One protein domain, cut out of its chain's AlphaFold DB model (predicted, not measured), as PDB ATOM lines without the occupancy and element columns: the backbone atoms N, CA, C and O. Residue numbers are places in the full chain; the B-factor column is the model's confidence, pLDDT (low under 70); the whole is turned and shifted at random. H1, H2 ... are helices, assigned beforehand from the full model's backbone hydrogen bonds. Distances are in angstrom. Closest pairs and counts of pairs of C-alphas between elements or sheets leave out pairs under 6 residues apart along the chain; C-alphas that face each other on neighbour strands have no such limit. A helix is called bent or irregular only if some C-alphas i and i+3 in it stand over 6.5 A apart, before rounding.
ATOM      1  N   SER A   7     128.585 106.488 177.532       93.12
ATOM      2  CA  SER A   7     127.748 106.309 176.340       93.12
ATOM      3  C   SER A   7     126.391 105.673 176.649       93.12
ATOM      4  O   SER A   7     125.397 106.046 176.039       93.12
ATOM      5  N   GLU A   8     126.326 104.758 177.619       94.44
ATOM      6  CA  GLU A   8     125.069 104.128 178.048       94.44
ATOM      7  C   GLU A   8     124.139 105.148 178.711       94.44
ATOM      8  O   GLU A   8     122.939 105.141 178.455       94.44
ATOM      9  N   VAL A   9     124.692 106.071 179.507       95.44
ATOM     10  CA  VAL A   9     123.916 107.163 180.116       95.44
ATOM     11  C   VAL A   9     123.353 108.092 179.043       95.44
ATOM     12  O   VAL A   9     122.180 108.441 179.102       95.44
ATOM     13  N   ILE A  10     124.167 108.458 178.048       94.94
ATOM     14  CA  ILE A  10     123.718 109.288 176.922       94.94
ATOM     15  C   ILE A  10     122.594 108.588 176.158       94.94
ATOM     16  O   ILE A  10     121.544 109.185 175.967       94.94
ATOM     17  N   SER A  11     122.781 107.318 175.787       95.25
ATOM     18  CA  SER A  11     121.766 106.561 175.045       95.25
ATOM     19  C   SER A  11     120.473 106.387 175.846       95.25
ATOM     20  O   SER A  11     119.387 106.439 175.276       95.25
ATOM     21  N   CYS A  12     120.574 106.219 177.168       95.69
ATOM     22  CA  CYS A  12     119.413 106.187 178.052       95.69
ATOM     23  C   CYS A  12     118.652 107.514 178.011       95.69
ATOM     24  O   CYS A  12     117.440 107.506 177.826       95.69
ATOM     25  N   LEU A  13     119.352 108.642 178.157       94.88
ATOM     26  CA  LEU A  13     118.737 109.970 178.125       94.88
ATOM     27  C   LEU A  13     118.140 110.291 176.749       94.88
ATOM     28  O   LEU A  13     117.058 110.847 176.690       94.88
ATOM     29  N   GLU A  14     118.778 109.897 175.647       95.00
ATOM     30  CA  GLU A  14     118.253 110.128 174.288       95.00
ATOM     31  C   GLU A  14     116.959 109.356 173.998       95.00
ATOM     32  O   GLU A  14     116.135 109.822 173.219       95.00
ATOM     33  N   LYS A  15     116.770 108.189 174.620       94.44
ATOM     34  CA  LYS A  15     115.566 107.353 174.461       94.44
ATOM     35  C   LYS A  15     114.476 107.648 175.487       94.44
ATOM     36  O   LYS A  15     113.402 107.058 175.420       94.44
ATOM     37  N   THR A  16     114.780 108.471 176.484       94.69
ATOM     38  CA  THR A  16     113.835 108.778 177.551       94.69
ATOM     39  C   THR A  16     112.783 109.750 177.025       94.69
ATOM     40  O   THR A  16     113.046 110.583 176.162       94.69
ATOM     41  N   ASP A  17     111.572 109.633 177.551       92.94
ATOM     42  CA  ASP A  17     110.572 110.684 177.445       92.94
ATOM     43  C   ASP A  17     110.497 111.385 178.810       92.94
ATOM     44  O   ASP A  17     110.144 110.728 179.798       92.94
ATOM     45  N   PRO A  18     110.866 112.676 178.911       88.12
ATOM     46  CA  PRO A  18     110.837 113.402 180.177       88.12
ATOM     47  C   PRO A  18     109.408 113.664 180.673       88.12
ATOM     48  O   PRO A  18     109.230 113.945 181.857       88.12
ATOM     49  N   SER A  19     108.396 113.564 179.803       90.19
ATOM     50  CA  SER A  19     106.987 113.725 180.176       90.19
ATOM     51  C   SER A  19     106.378 112.452 180.769       90.19
ATOM     52  O   SER A  19     105.412 112.529 181.529       90.19
ATOM     53  N   HIS A  20     106.967 111.284 180.488       93.75
ATOM     54  CA  HIS A  20     106.507 110.000 181.003       93.75
ATOM     55  C   HIS A  20     107.179 109.669 182.353       93.75
ATOM     56  O   HIS A  20     108.385 109.391 182.384       93.75
ATOM     57  N   PRO A  21     106.439 109.633 183.484       90.44
ATOM     58  CA  PRO A  21     107.051 109.508 184.810       90.44
ATOM     59  C   PRO A  21     107.921 108.251 185.003       90.44
ATOM     60  O   PRO A  21     109.034 108.387 185.517       90.44
ATOM     61  N   PRO A  22     107.509 107.038 184.573       94.25
ATOM     62  CA  PRO A  22     108.359 105.849 184.669       94.25
ATOM     63  C   PRO A  22     109.711 106.001 183.955       94.25
ATOM     64  O   PRO A  22     110.755 105.710 184.545       94.25
ATOM     65  N   SER A  23     109.712 106.516 182.720       94.50
ATOM     66  CA  SER A  23     110.938 106.754 181.943       94.50
ATOM     67  C   SER A  23     111.826 107.809 182.600       94.50
ATOM     68  O   SER A  23     113.039 107.614 182.712       94.50
ATOM     69  N   PHE A  24     111.228 108.889 183.105       94.31
ATOM     70  CA  PHE A  24     111.931 109.933 183.848       94.31
ATOM     71  C   PHE A  24     112.674 109.372 185.071       94.31
ATOM     72  O   PHE A  24     113.876 109.603 185.235       94.31
ATOM     73  N   TYR A  25     111.987 108.604 185.925       95.00
ATOM     74  CA  TYR A  25     112.596 108.037 187.132       95.00
ATOM     75  C   TYR A  25     113.657 106.987 186.803       95.00
ATOM     76  O   TYR A  25     114.691 106.922 187.477       95.00
ATOM     77  N   TYR A  26     113.452 106.209 185.739       96.31
ATOM     78  CA  TYR A  26     114.463 105.285 185.244       96.31
ATOM     79  C   TYR A  26     115.745 106.023 184.829       96.31
ATOM     80  O   TYR A  26     116.835 105.682 185.302       96.31
ATOM     81  N   ALA A  27     115.623 107.080 184.021       95.94
ATOM     82  CA  ALA A  27     116.754 107.902 183.602       95.94
ATOM     83  C   ALA A  27     117.465 108.558 184.795       95.94
ATOM     84  O   ALA A  27     118.696 108.514 184.885       95.94
ATOM     85  N   LEU A  28     116.705 109.091 185.757       95.81
ATOM     86  CA  LEU A  28     117.238 109.644 187.003       95.81
ATOM     87  C   LEU A  28     118.097 108.618 187.757       95.81
ATOM     88  O   LEU A  28     119.213 108.931 188.181       95.81
ATOM     89  N   GLU A  29     117.625 107.382 187.902       96.31
ATOM     90  CA  GLU A  29     118.388 106.326 188.573       96.31
ATOM     91  C   GLU A  29     119.626 105.883 187.789       96.31
ATOM     92  O   GLU A  29     120.655 105.557 188.393       96.31
ATOM     93  N   VAL A  30     119.581 105.884 186.456       96.12
ATOM     94  CA  VAL A  30     120.757 105.598 185.617       96.12
ATOM     95  C   VAL A  30     121.834 106.667 185.819       96.12
ATOM     96  O   VAL A  30     122.992 106.330 186.097       96.12
ATOM     97  N   VAL A  31     121.461 107.949 185.773       95.31
ATOM     98  CA  VAL A  31     122.389 109.066 186.010       95.31
ATOM     99  C   VAL A  31     122.949 109.012 187.436       95.31
ATOM    100  O   VAL A  31     124.164 109.132 187.628       95.31
ATOM    101  N   LYS A  32     122.110 108.738 188.447       95.38
ATOM    102  CA  LYS A  32     122.549 108.571 189.843       95.38
ATOM    103  C   LYS A  32     123.548 107.432 190.000       95.38
ATOM    104  O   LYS A  32     124.582 107.616 190.646       95.38
ATOM    105  N   ARG A  33     123.271 106.258 189.424       94.81
ATOM    106  CA  ARG A  33     124.181 105.100 189.477       94.81
ATOM    107  C   ARG A  33     125.519 105.417 188.826       94.81
ATOM    108  O   ARG A  33     126.561 105.135 189.423       94.81
ATOM    109  N   TYR A  34     125.508 106.061 187.662       94.31
ATOM    110  CA  TYR A  34     126.727 106.515 186.999       94.31
ATOM    111  C   TYR A  34     127.538 107.470 187.885       94.31
ATOM    112  O   TYR A  34     128.731 107.248 188.113       94.31
ATOM    113  N   ALA A  35     126.898 108.504 188.430       93.44
ATOM    114  CA  ALA A  35     127.560 109.497 189.267       93.44
ATOM    115  C   ALA A  35     128.138 108.879 190.551       93.44
ATOM    116  O   ALA A  35     129.308 109.105 190.865       93.44
ATOM    117  N   ARG A  36     127.379 108.019 191.242       93.62
ATOM    118  CA  ARG A  36     127.864 107.261 192.412       93.62
ATOM    119  C   ARG A  36     129.072 106.400 192.067       93.62
ATOM    120  O   ARG A  36     130.063 106.434 192.791       93.62
ATOM    121  N   ALA A  37     129.037 105.690 190.939       92.31
ATOM    122  CA  ALA A  37     130.166 104.882 190.487       92.31
ATOM    123  C   ALA A  37     131.415 105.736 190.209       92.31
ATOM    124  O   ALA A  37     132.534 105.310 190.492       92.31
ATOM    125  N   LYS A  38     131.253 106.957 189.683       91.19
ATOM    126  CA  LYS A  38     132.372 107.891 189.483       91.19
ATOM    127  C   LYS A  38     132.923 108.444 190.789       91.19
ATOM    128  O   LYS A  38     134.145 108.548 190.911       91.19
ATOM    129  N   ILE A  39     132.066 108.751 191.756       90.62
ATOM    130  CA  ILE A  39     132.483 109.199 193.089       90.62
ATOM    131  C   ILE A  39     133.247 108.082 193.807       90.62
ATOM    132  O   ILE A  39     134.359 108.320 194.269       90.62
ATOM    133  N   ALA A  40     132.719 106.854 193.801       90.94
ATOM    134  CA  ALA A  40     133.354 105.690 194.423       90.94
ATOM    135  C   ALA A  40     134.739 105.375 193.830       90.94
ATOM    136  O   ALA A  40     135.647 104.973 194.547       90.94
ATOM    137  N   LYS A  41     134.935 105.621 192.528       90.62
ATOM    138  CA  LYS A  41     136.237 105.477 191.850       90.62
ATOM    139  C   LYS A  41     137.227 106.621 192.133       90.62
ATOM    140  O   LYS A  41     138.250 106.708 191.464       90.62
ATOM    141  N   GLY A  42     136.906 107.562 193.023       88.19
ATOM    142  CA  GLY A  42     137.723 108.755 193.284       88.19
ATOM    143  C   GLY A  42     137.661 109.820 192.178       88.19
ATOM    144  O   GLY A  42     138.225 110.902 192.316       88.19
ATOM    145  N   SER A  43     136.913 109.572 191.098       85.81
ATOM    146  CA  SER A  43     136.719 110.516 189.985       85.81
ATOM    147  C   SER A  43     135.594 111.534 190.225       85.81
ATOM    148  O   SER A  43     135.192 112.238 189.301       85.81
ATOM    149  N   GLY A  44     135.091 111.652 191.460       82.00
ATOM    150  CA  GLY A  44     134.027 112.596 191.824       82.00
ATOM    151  C   GLY A  44     134.371 114.051 191.487       82.00
ATOM    152  O   GLY A  44     133.525 114.780 190.979       82.00
ATOM    153  N   ARG A  45     135.644 114.451 191.627       81.31
ATOM    154  CA  ARG A  45     136.094 115.792 191.217       81.31
ATOM    155  C   ARG A  45     135.881 116.063 189.725       81.31
ATOM    156  O   ARG A  45     135.454 117.153 189.387       81.31
ATOM    157  N   GLN A  46     136.116 115.082 188.850       82.75
ATOM    158  CA  GLN A  46     135.882 115.221 187.401       82.75
ATOM    159  C   GLN A  46     134.393 115.210 187.032       82.75
ATOM    160  O   GLN A  46     134.002 115.629 185.944       82.75
ATOM    161  N   LEU A  47     133.553 114.673 187.918       85.25
ATOM    162  CA  LEU A  47     132.108 114.716 187.755       85.25
ATOM    163  C   LEU A  47     131.570 116.123 188.067       85.25
ATOM    164  O   LEU A  47     130.690 116.599 187.359       85.25
ATOM    165  N   MET A  48     132.116 116.759 189.109       82.19
ATOM    166  CA  MET A  48     131.593 117.986 189.725       82.19
ATOM    167  C   MET A  48     132.357 119.256 189.332       82.19
ATOM    168  O   MET A  48     131.948 120.347 189.716       82.19
ATOM    169  N   CYS A  49     133.493 119.132 188.641       82.00
ATOM    170  CA  CYS A  49     134.251 120.289 188.184       82.00
ATOM    171  C   CYS A  49     133.475 121.068 187.123       82.00
ATOM    172  O   CYS A  49     132.636 120.505 186.420       82.00
ATOM    173  N   ARG A  50     133.842 122.342 186.961       81.06
ATOM    174  CA  ARG A  50     133.428 123.145 185.812       81.06
ATOM    175  C   ARG A  50     133.772 122.387 184.527       81.06
ATOM    176  O   ARG A  50     134.899 121.907 184.400       81.06
ATOM    177  N   SER A  51     132.826 122.256 183.604       82.19
ATOM    178  CA  SER A  51     132.891 121.406 182.402       82.19
ATOM    179  C   SER A  51     133.103 119.906 182.670       82.19
ATOM    180  O   SER A  51     133.613 119.169 181.829       82.19
ATOM    181  N   GLY A  52     132.714 119.428 183.852       87.31
ATOM    182  CA  GLY A  52     132.766 118.014 184.209       87.31
ATOM    183  C   GLY A  52     131.799 117.159 183.392       87.31
ATOM    184  O   GLY A  52     130.958 117.650 182.635       87.31
ATOM    185  N   LYS A  53     131.876 115.835 183.567       90.50
ATOM    186  CA  LYS A  53     131.028 114.904 182.797       90.50
ATOM    187  C   LYS A  53     129.536 115.088 183.067       90.50
ATOM    188  O   LYS A  53     128.745 114.933 182.145       90.50
ATOM    189  N   LEU A  54     129.159 115.407 184.308       91.75
ATOM    190  CA  LEU A  54     127.759 115.666 184.650       91.75
ATOM    191  C   LEU A  54     127.287 116.998 184.064       91.75
ATOM    192  O   LEU A  54     126.211 117.049 183.487       91.75
ATOM    193  N   GLU A  55     128.124 118.034 184.111       92.06
ATOM    194  CA  GLU A  55     127.808 119.323 183.483       92.06
ATOM    195  C   GLU A  55     127.717 119.226 181.959       92.06
ATOM    196  O   GLU A  55     126.886 119.877 181.346       92.06
ATOM    197  N   THR A  56     128.523 118.364 181.334       91.81
ATOM    198  CA  THR A  56     128.424 118.104 179.890       91.81
ATOM    199  C   THR A  56     127.071 117.482 179.530       91.81
ATOM    200  O   THR A  56     126.484 117.836 178.510       91.81
ATOM    201  N   LEU A  57     126.560 116.567 180.365       92.56
ATOM    202  CA  LEU A  57     125.214 116.011 180.189       92.56
ATOM    203  C   LEU A  57     124.146 117.085 180.414       92.56
ATOM    204  O   LEU A  57     123.223 117.191 179.616       92.56
ATOM    205  N   GLU A  58     124.301 117.908 181.447       92.69
ATOM    206  CA  GLU A  58     123.400 119.031 181.716       92.69
ATOM    207  C   GLU A  58     123.307 119.966 180.513       92.69
ATOM    208  O   GLU A  58     122.209 120.178 180.017       92.69
ATOM    209  N   SER A  59     124.433 120.445 179.978       90.56
ATOM    210  CA  SER A  59     124.442 121.316 178.795       90.56
ATOM    211  C   SER A  59     123.789 120.672 177.577       90.56
ATOM    212  O   SER A  59     123.124 121.353 176.804       90.56
ATOM    213  N   LYS A  60     124.001 119.365 177.368       91.88
ATOM    214  CA  LYS A  60     123.472 118.663 176.191       91.88
ATOM    215  C   LYS A  60     121.958 118.455 176.284       91.88
ATOM    216  O   LYS A  60     121.271 118.565 175.275       91.88
ATOM    217  N   PHE A  61     121.446 118.144 177.473       91.69
ATOM    218  CA  PHE A  61     120.054 117.732 177.662       91.69
ATOM    219  C   PHE A  61     119.172 118.799 178.335       91.69
ATOM    220  O   PHE A  61     117.962 118.603 178.430       91.69
ATOM    221  N   CYS A  62     119.718 119.946 178.761       85.81
ATOM    222  CA  CYS A  62     118.933 121.006 179.404       85.81
ATOM    223  C   CYS A  62     117.811 121.536 178.508       85.81
ATOM    224  O   CYS A  62     116.703 121.754 178.982       85.81
ATOM    225  N   ASN A  63     118.069 121.671 177.206       82.69
ATOM    226  CA  ASN A  63     117.092 122.185 176.243       82.69
ATOM    227  C   ASN A  63     116.032 121.146 175.847       82.69
ATOM    228  O   ASN A  63     115.080 121.477 175.152       82.69
ATOM    229  N   LEU A  64     116.199 119.894 176.282       86.88
ATOM    230  CA  LEU A  64     115.304 118.780 175.977       86.88
ATOM    231  C   LEU A  64     114.329 118.477 177.129       86.88
ATOM    232  O   LEU A  64     113.676 117.441 177.116       86.88
ATOM    233  N   GLY A  65     114.249 119.340 178.149       85.44
ATOM    234  CA  GLY A  65     113.347 119.145 179.292       85.44
ATOM    235  C   GLY A  65     113.915 118.273 180.420       85.44
ATOM    236  O   GLY A  65     113.193 117.914 181.347       85.44
ATOM    237  N   TYR A  66     115.207 117.929 180.379       91.69
ATOM    238  CA  TYR A  66     115.845 117.050 181.369       91.69
ATOM    239  C   TYR A  66     116.403 117.789 182.590       91.69
ATOM    240  O   TYR A  66     117.037 117.163 183.443       91.69
ATOM    241  N   GLN A  67     116.207 119.107 182.704       92.06
ATOM    242  CA  GLN A  67     116.771 119.914 183.794       92.06
ATOM    243  C   GLN A  67     116.441 119.337 185.178       92.06
ATOM    244  O   GLN A  67     117.308 119.261 186.050       92.06
ATOM    245  N   ASP A  68     115.221 118.834 185.349       92.88
ATOM    246  CA  ASP A  68     114.725 118.263 186.596       92.88
ATOM    247  C   ASP A  68     115.510 117.018 187.030       92.88
ATOM    248  O   ASP A  68     115.829 116.869 188.213       92.88
ATOM    249  N   ILE A  69     115.905 116.161 186.080       94.56
ATOM    250  CA  ILE A  69     116.738 114.982 186.361       94.56
ATOM    251  C   ILE A  69     118.069 115.417 186.971       94.56
ATOM    252  O   ILE A  69     118.541 114.815 187.940       94.56
ATOM    253  N   PHE A  70     118.674 116.482 186.451       93.75
ATOM    254  CA  PHE A  70     119.962 116.962 186.937       93.75
ATOM    255  C   PHE A  70     119.856 117.667 188.289       93.75
ATOM    256  O   PHE A  70     120.668 117.391 189.177       93.75
ATOM    257  N   TYR A  71     118.828 118.494 188.497       93.75
ATOM    258  CA  TYR A  71     118.562 119.100 189.803       93.75
ATOM    259  C   TYR A  71     118.363 118.037 190.890       93.75
ATOM    260  O   TYR A  71     119.021 118.081 191.932       93.75
ATOM    261  N   LEU A  72     117.516 117.038 190.627       94.81
ATOM    262  CA  LEU A  72     117.265 115.944 191.565       94.81
ATOM    263  C   LEU A  72     118.500 115.064 191.767       94.81
ATOM    264  O   LEU A  72     118.769 114.631 192.887       94.81
ATOM    265  N   THR A  73     119.286 114.816 190.718       94.62
ATOM    266  CA  THR A  73     120.548 114.070 190.834       94.62
ATOM    267  C   THR A  73     121.505 114.779 191.784       94.62
ATOM    268  O   THR A  73     122.038 114.146 192.699       94.62
ATOM    269  N   ARG A  74     121.719 116.088 191.605       93.50
ATOM    270  CA  ARG A  74     122.617 116.870 192.465       93.50
ATOM    271  C   ARG A  74     122.121 116.911 193.900       93.50
ATOM    272  O   ARG A  74     122.919 116.664 194.802       93.50
ATOM    273  N   LEU A  75     120.820 117.114 194.105       94.31
ATOM    274  CA  LEU A  75     120.212 117.068 195.431       94.31
ATOM    275  C   LEU A  75     120.441 115.709 196.113       94.31
ATOM    276  O   LEU A  75     121.005 115.644 197.206       94.31
ATOM    277  N   HIS A  76     120.067 114.605 195.457       94.12
ATOM    278  CA  HIS A  76     120.162 113.254 196.023       94.12
ATOM    279  C   HIS A  76     121.596 112.791 196.287       94.12
ATOM    280  O   HIS A  76     121.822 111.919 197.127       94.12
ATOM    281  N   LEU A  77     122.562 113.332 195.549       92.75
ATOM    282  CA  LEU A  77     123.978 113.014 195.702       92.75
ATOM    283  C   LEU A  77     124.743 114.073 196.506       92.75
ATOM    284  O   LEU A  77     125.957 113.945 196.647       92.75
ATOM    285  N   LYS A  78     124.046 115.085 197.047       91.56
ATOM    286  CA  LYS A  78     124.626 116.214 197.797       91.56
ATOM    287  C   LYS A  78     125.773 116.896 197.039       91.56
ATOM    288  O   LYS A  78     126.793 117.260 197.622       91.56
ATOM    289  N   LEU A  79     125.626 117.022 195.723       90.31
ATOM    290  CA  LEU A  79     126.587 117.712 194.864       90.31
ATOM    291  C   LEU A  79     126.323 119.223 194.931       90.31
ATOM    292  O   LEU A  79     125.174 119.623 195.142       90.31
ATOM    293  N   PRO A  80     127.346 120.076 194.733       89.06
ATOM    294  CA  PRO A  80     127.125 121.503 194.635       89.06
ATOM    295  C   PRO A  80     126.273 121.793 193.394       89.06
ATOM    296  O   PRO A  80     126.185 120.949 192.489       89.06
ATOM    297  N   PRO A  81     125.669 122.984 193.314       89.25
ATOM    298  CA  PRO A  81     124.956 123.422 192.125       89.25
ATOM    299  C   PRO A  81     125.817 123.367 190.875       89.25
ATOM    300  O   PRO A  81     127.048 123.379 190.934       89.25
ATOM    301  N   SER A  82     125.148 123.270 189.730       88.25
ATOM    302  CA  SER A  82     125.840 123.303 188.451       88.25
ATOM    303  C   SER A  82     126.561 124.630 188.262       88.25
ATOM    304  O   SER A  82     125.999 125.685 188.549       88.25
ATOM    305  N   SER A  83     127.787 124.605 187.739       87.12
ATOM    306  CA  SER A  83     128.486 125.849 187.404       87.12
ATOM    307  C   SER A  83     127.844 126.590 186.226       87.12
ATOM    308  O   SER A  83     128.075 127.786 186.060       87.12
ATOM    309  N   ILE A  84     126.991 125.908 185.452       84.12
ATOM    310  CA  ILE A  84     126.191 126.478 184.361       84.12
ATOM    311  C   ILE A  84     124.739 126.757 184.777       84.12
ATOM    312  O   ILE A  84     123.854 126.838 183.931       84.12
ATOM    313  N   GLN A  85     124.470 126.907 186.077       82.62
ATOM    314  CA  GLN A  85     123.124 127.166 186.607       82.62
ATOM    315  C   GLN A  85     122.445 128.394 185.985       82.62
ATOM    316  O   GLN A  85     121.228 128.405 185.866       82.62
ATOM    317  N   SER A  86     123.208 129.395 185.537       80.88
ATOM    318  CA  SER A  86     122.666 130.555 184.816       80.88
ATOM    319  C   SER A  86     122.110 130.228 183.425       80.88
ATOM    320  O   SER A  86     121.306 130.993 182.908       80.88
ATOM    321  N   HIS A  87     122.554 129.130 182.811       80.94
ATOM    322  CA  HIS A  87     122.105 128.664 181.496       80.94
ATOM    323  C   HIS A  87     121.084 127.519 181.603       80.94
ATOM    324  O   HIS A  87     120.379 127.213 180.644       80.94
ATOM    325  N   LEU A  88     121.004 126.857 182.758       82.25
ATOM    326  CA  LEU A  88     120.019 125.810 182.994       82.25
ATOM    327  C   LEU A  88     118.615 126.423 183.114       82.25
ATOM    328  O   LEU A  88     118.438 127.377 183.874       82.25
ATOM    329  N   PRO A  89     117.604 125.857 182.430       86.56
ATOM    330  CA  PRO A  89     116.219 126.248 182.637       86.56
ATOM    331  C   PRO A  89     115.808 126.111 184.106       86.56
ATOM    332  O   PRO A  89     116.338 125.276 184.854       86.56
ATOM    333  N   SER A  90     114.827 126.917 184.514       88.31
ATOM    334  CA  SER A  90     114.222 126.797 185.838       88.31
ATOM    335  C   SER A  90     113.599 125.405 186.024       88.31
ATOM    336  O   SER A  90     113.000 124.874 185.084       88.31
ATOM    337  N   PRO A  91     113.727 124.797 187.219       91.12
ATOM    338  CA  PRO A  91     113.104 123.507 187.502       91.12
ATOM    339  C   PRO A  91     111.576 123.602 187.425       91.12
ATOM    340  O   PRO A  91     111.001 124.667 187.683       91.12
ATOM    341  N   SER A  92     110.910 122.480 187.140       90.75
ATOM    342  CA  SER A  92     109.443 122.407 187.205       90.75
ATOM    343  C   SER A  92     108.923 122.736 188.607       90.75
ATOM    344  O   SER A  92     109.646 122.623 189.596       90.75
ATOM    345  N   MET A  93     107.648 123.116 188.727       90.25
ATOM    346  CA  MET A  93     107.053 123.502 190.016       90.25
ATOM    347  C   MET A  93     107.200 122.433 191.103       90.25
ATOM    348  O   MET A  93     107.611 122.748 192.221       90.25
ATOM    349  N   THR A  94     106.946 121.170 190.771       90.00
ATOM    350  CA  THR A  94     107.049 120.051 191.717       90.00
ATOM    351  C   THR A  94     108.487 119.845 192.193       90.00
ATOM    352  O   THR A  94     108.759 119.708 193.393       90.00
ATOM    353  N   VAL A  95     109.444 119.876 191.263       92.62
ATOM    354  CA  VAL A  95     110.866 119.726 191.591       92.62
ATOM    355  C   VAL A  95     111.362 120.939 192.365       92.62
ATOM    356  O   VAL A  95     112.053 120.787 193.368       92.62
ATOM    357  N   ARG A  96     110.936 122.143 191.990       92.94
ATOM    358  CA  ARG A  96     111.255 123.385 192.689       92.94
ATOM    359  C   ARG A  96     110.817 123.353 194.150       92.94
ATOM    360  O   ARG A  96     111.620 123.682 195.018       92.94
ATOM    361  N   GLN A  97     109.584 122.936 194.436       93.00
ATOM    362  CA  GLN A  97     109.100 122.785 195.813       93.00
ATOM    363  C   GLN A  97     109.964 121.798 196.604       93.00
ATOM    364  O   GLN A  97     110.330 122.069 197.748       93.00
ATOM    365  N   THR A  98     110.346 120.685 195.976       93.44
ATOM    366  CA  THR A  98     111.228 119.677 196.579       93.44
ATOM    367  C   THR A  98     112.610 120.254 196.895       93.44
ATOM    368  O   THR A  98     113.118 120.080 198.002       93.44
ATOM    369  N   LEU A  99     113.201 120.991 195.952       93.69
ATOM    370  CA  LEU A  99     114.497 121.651 196.109       93.69
ATOM    371  C   LEU A  99     114.457 122.708 197.221       93.69
ATOM    372  O   LEU A  99     115.341 122.719 198.075       93.69
ATOM    373  N   LEU A 100     113.415 123.544 197.264       92.81
ATOM    374  CA  LEU A 100     113.227 124.558 198.306       92.81
ATOM    375  C   LEU A 100     113.039 123.928 199.688       92.81
ATOM    376  O   LEU A 100     113.692 124.346 200.643       92.81
ATOM    377  N   LYS A 101     112.210 122.881 199.796       94.44
ATOM    378  CA  LYS A 101     112.008 122.130 201.045       94.44
ATOM    379  C   LYS A 101     113.310 121.514 201.556       94.44
ATOM    380  O   LYS A 101     113.515 121.425 202.762       94.44
ATOM    381  N   ALA A 102     114.194 121.110 200.648       93.50
ATOM    382  CA  ALA A 102     115.507 120.579 200.982       93.50
ATOM    383  C   ALA A 102     116.585 121.659 201.213       93.50
ATOM    384  O   ALA A 102     117.733 121.310 201.489       93.50
ATOM    385  N   GLY A 103     116.252 122.950 201.093       90.88
ATOM    386  CA  GLY A 103     117.204 124.055 201.234       90.88
ATOM    387  C   GLY A 103     118.243 124.122 200.111       90.88
ATOM    388  O   GLY A 103     119.351 124.613 200.323       90.88
TER     389      GLY A 103
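AT A GLANCE: This is residues 7 to 103 of the 340 residues of an uncharacterized protein of Kwoniella bestiolae CBS 10118 (UniProt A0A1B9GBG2). Look first for the long helix H2, sharply kinked near residue 42: H1 and H3 fold back along it, H4 crosses it, and H5 lies beside H4, far from the kink. The printed part has 97 residues with five named helices, H1 to H5 in chain order, no named strand, class all helix. It is compact, radius of gyration of the C-alphas 12.5 A, spanning 34 by 30 by 21 A.

HOW THE PARTS SIT: Start at H2, residues 21 to 48, irregular at C-alphas 42 and 45, 7.5 A apart. Its residues 27 to 34 touch H1, residues 7 to 15, in a hairpin; the closest C-alphas, Leu 13 and Ala 27, are 6.2 A apart. Its residues 35 to 48 touch H3, residues 53 to 64, also irregular, C-alphas 60 and 63 being 7.3 A apart, in another hairpin; the closest C-alphas, Leu 47 and Lys 53, are 5.1 A apart. Its residues 24 to 32 touch H4, residues 67 to 76, at a steep tilt of 56 degrees; the closest C-alphas, Leu 28 and Ile 69, are 5.4 A apart. H4 touches H5, residues 93 to 101; the closest C-alphas, Asp 68 and Val 95, are 6.5 A apart. Every O i to N i+4 pair is within hydrogen-bond range in H1, H4 and H5, against 19 of 24 in H2 and 6 of 8 in H3.

IN THESE COORDINATES: Find C-alpha 21 at (107.051, 109.508, 184.810); H2 runs 26.4 A to C-alpha 48. H3 measures 17.6 A, H4 14.3 A, H1 12.4 A and H5 12.2 A, ending at C-alpha 101, (112.008, 122.130, 201.045).

THE WHOLE: The printed part has no cut; the link from H4 to H5, residues 77 to 92, is long, and no printed residue is under 70 in pLDDT.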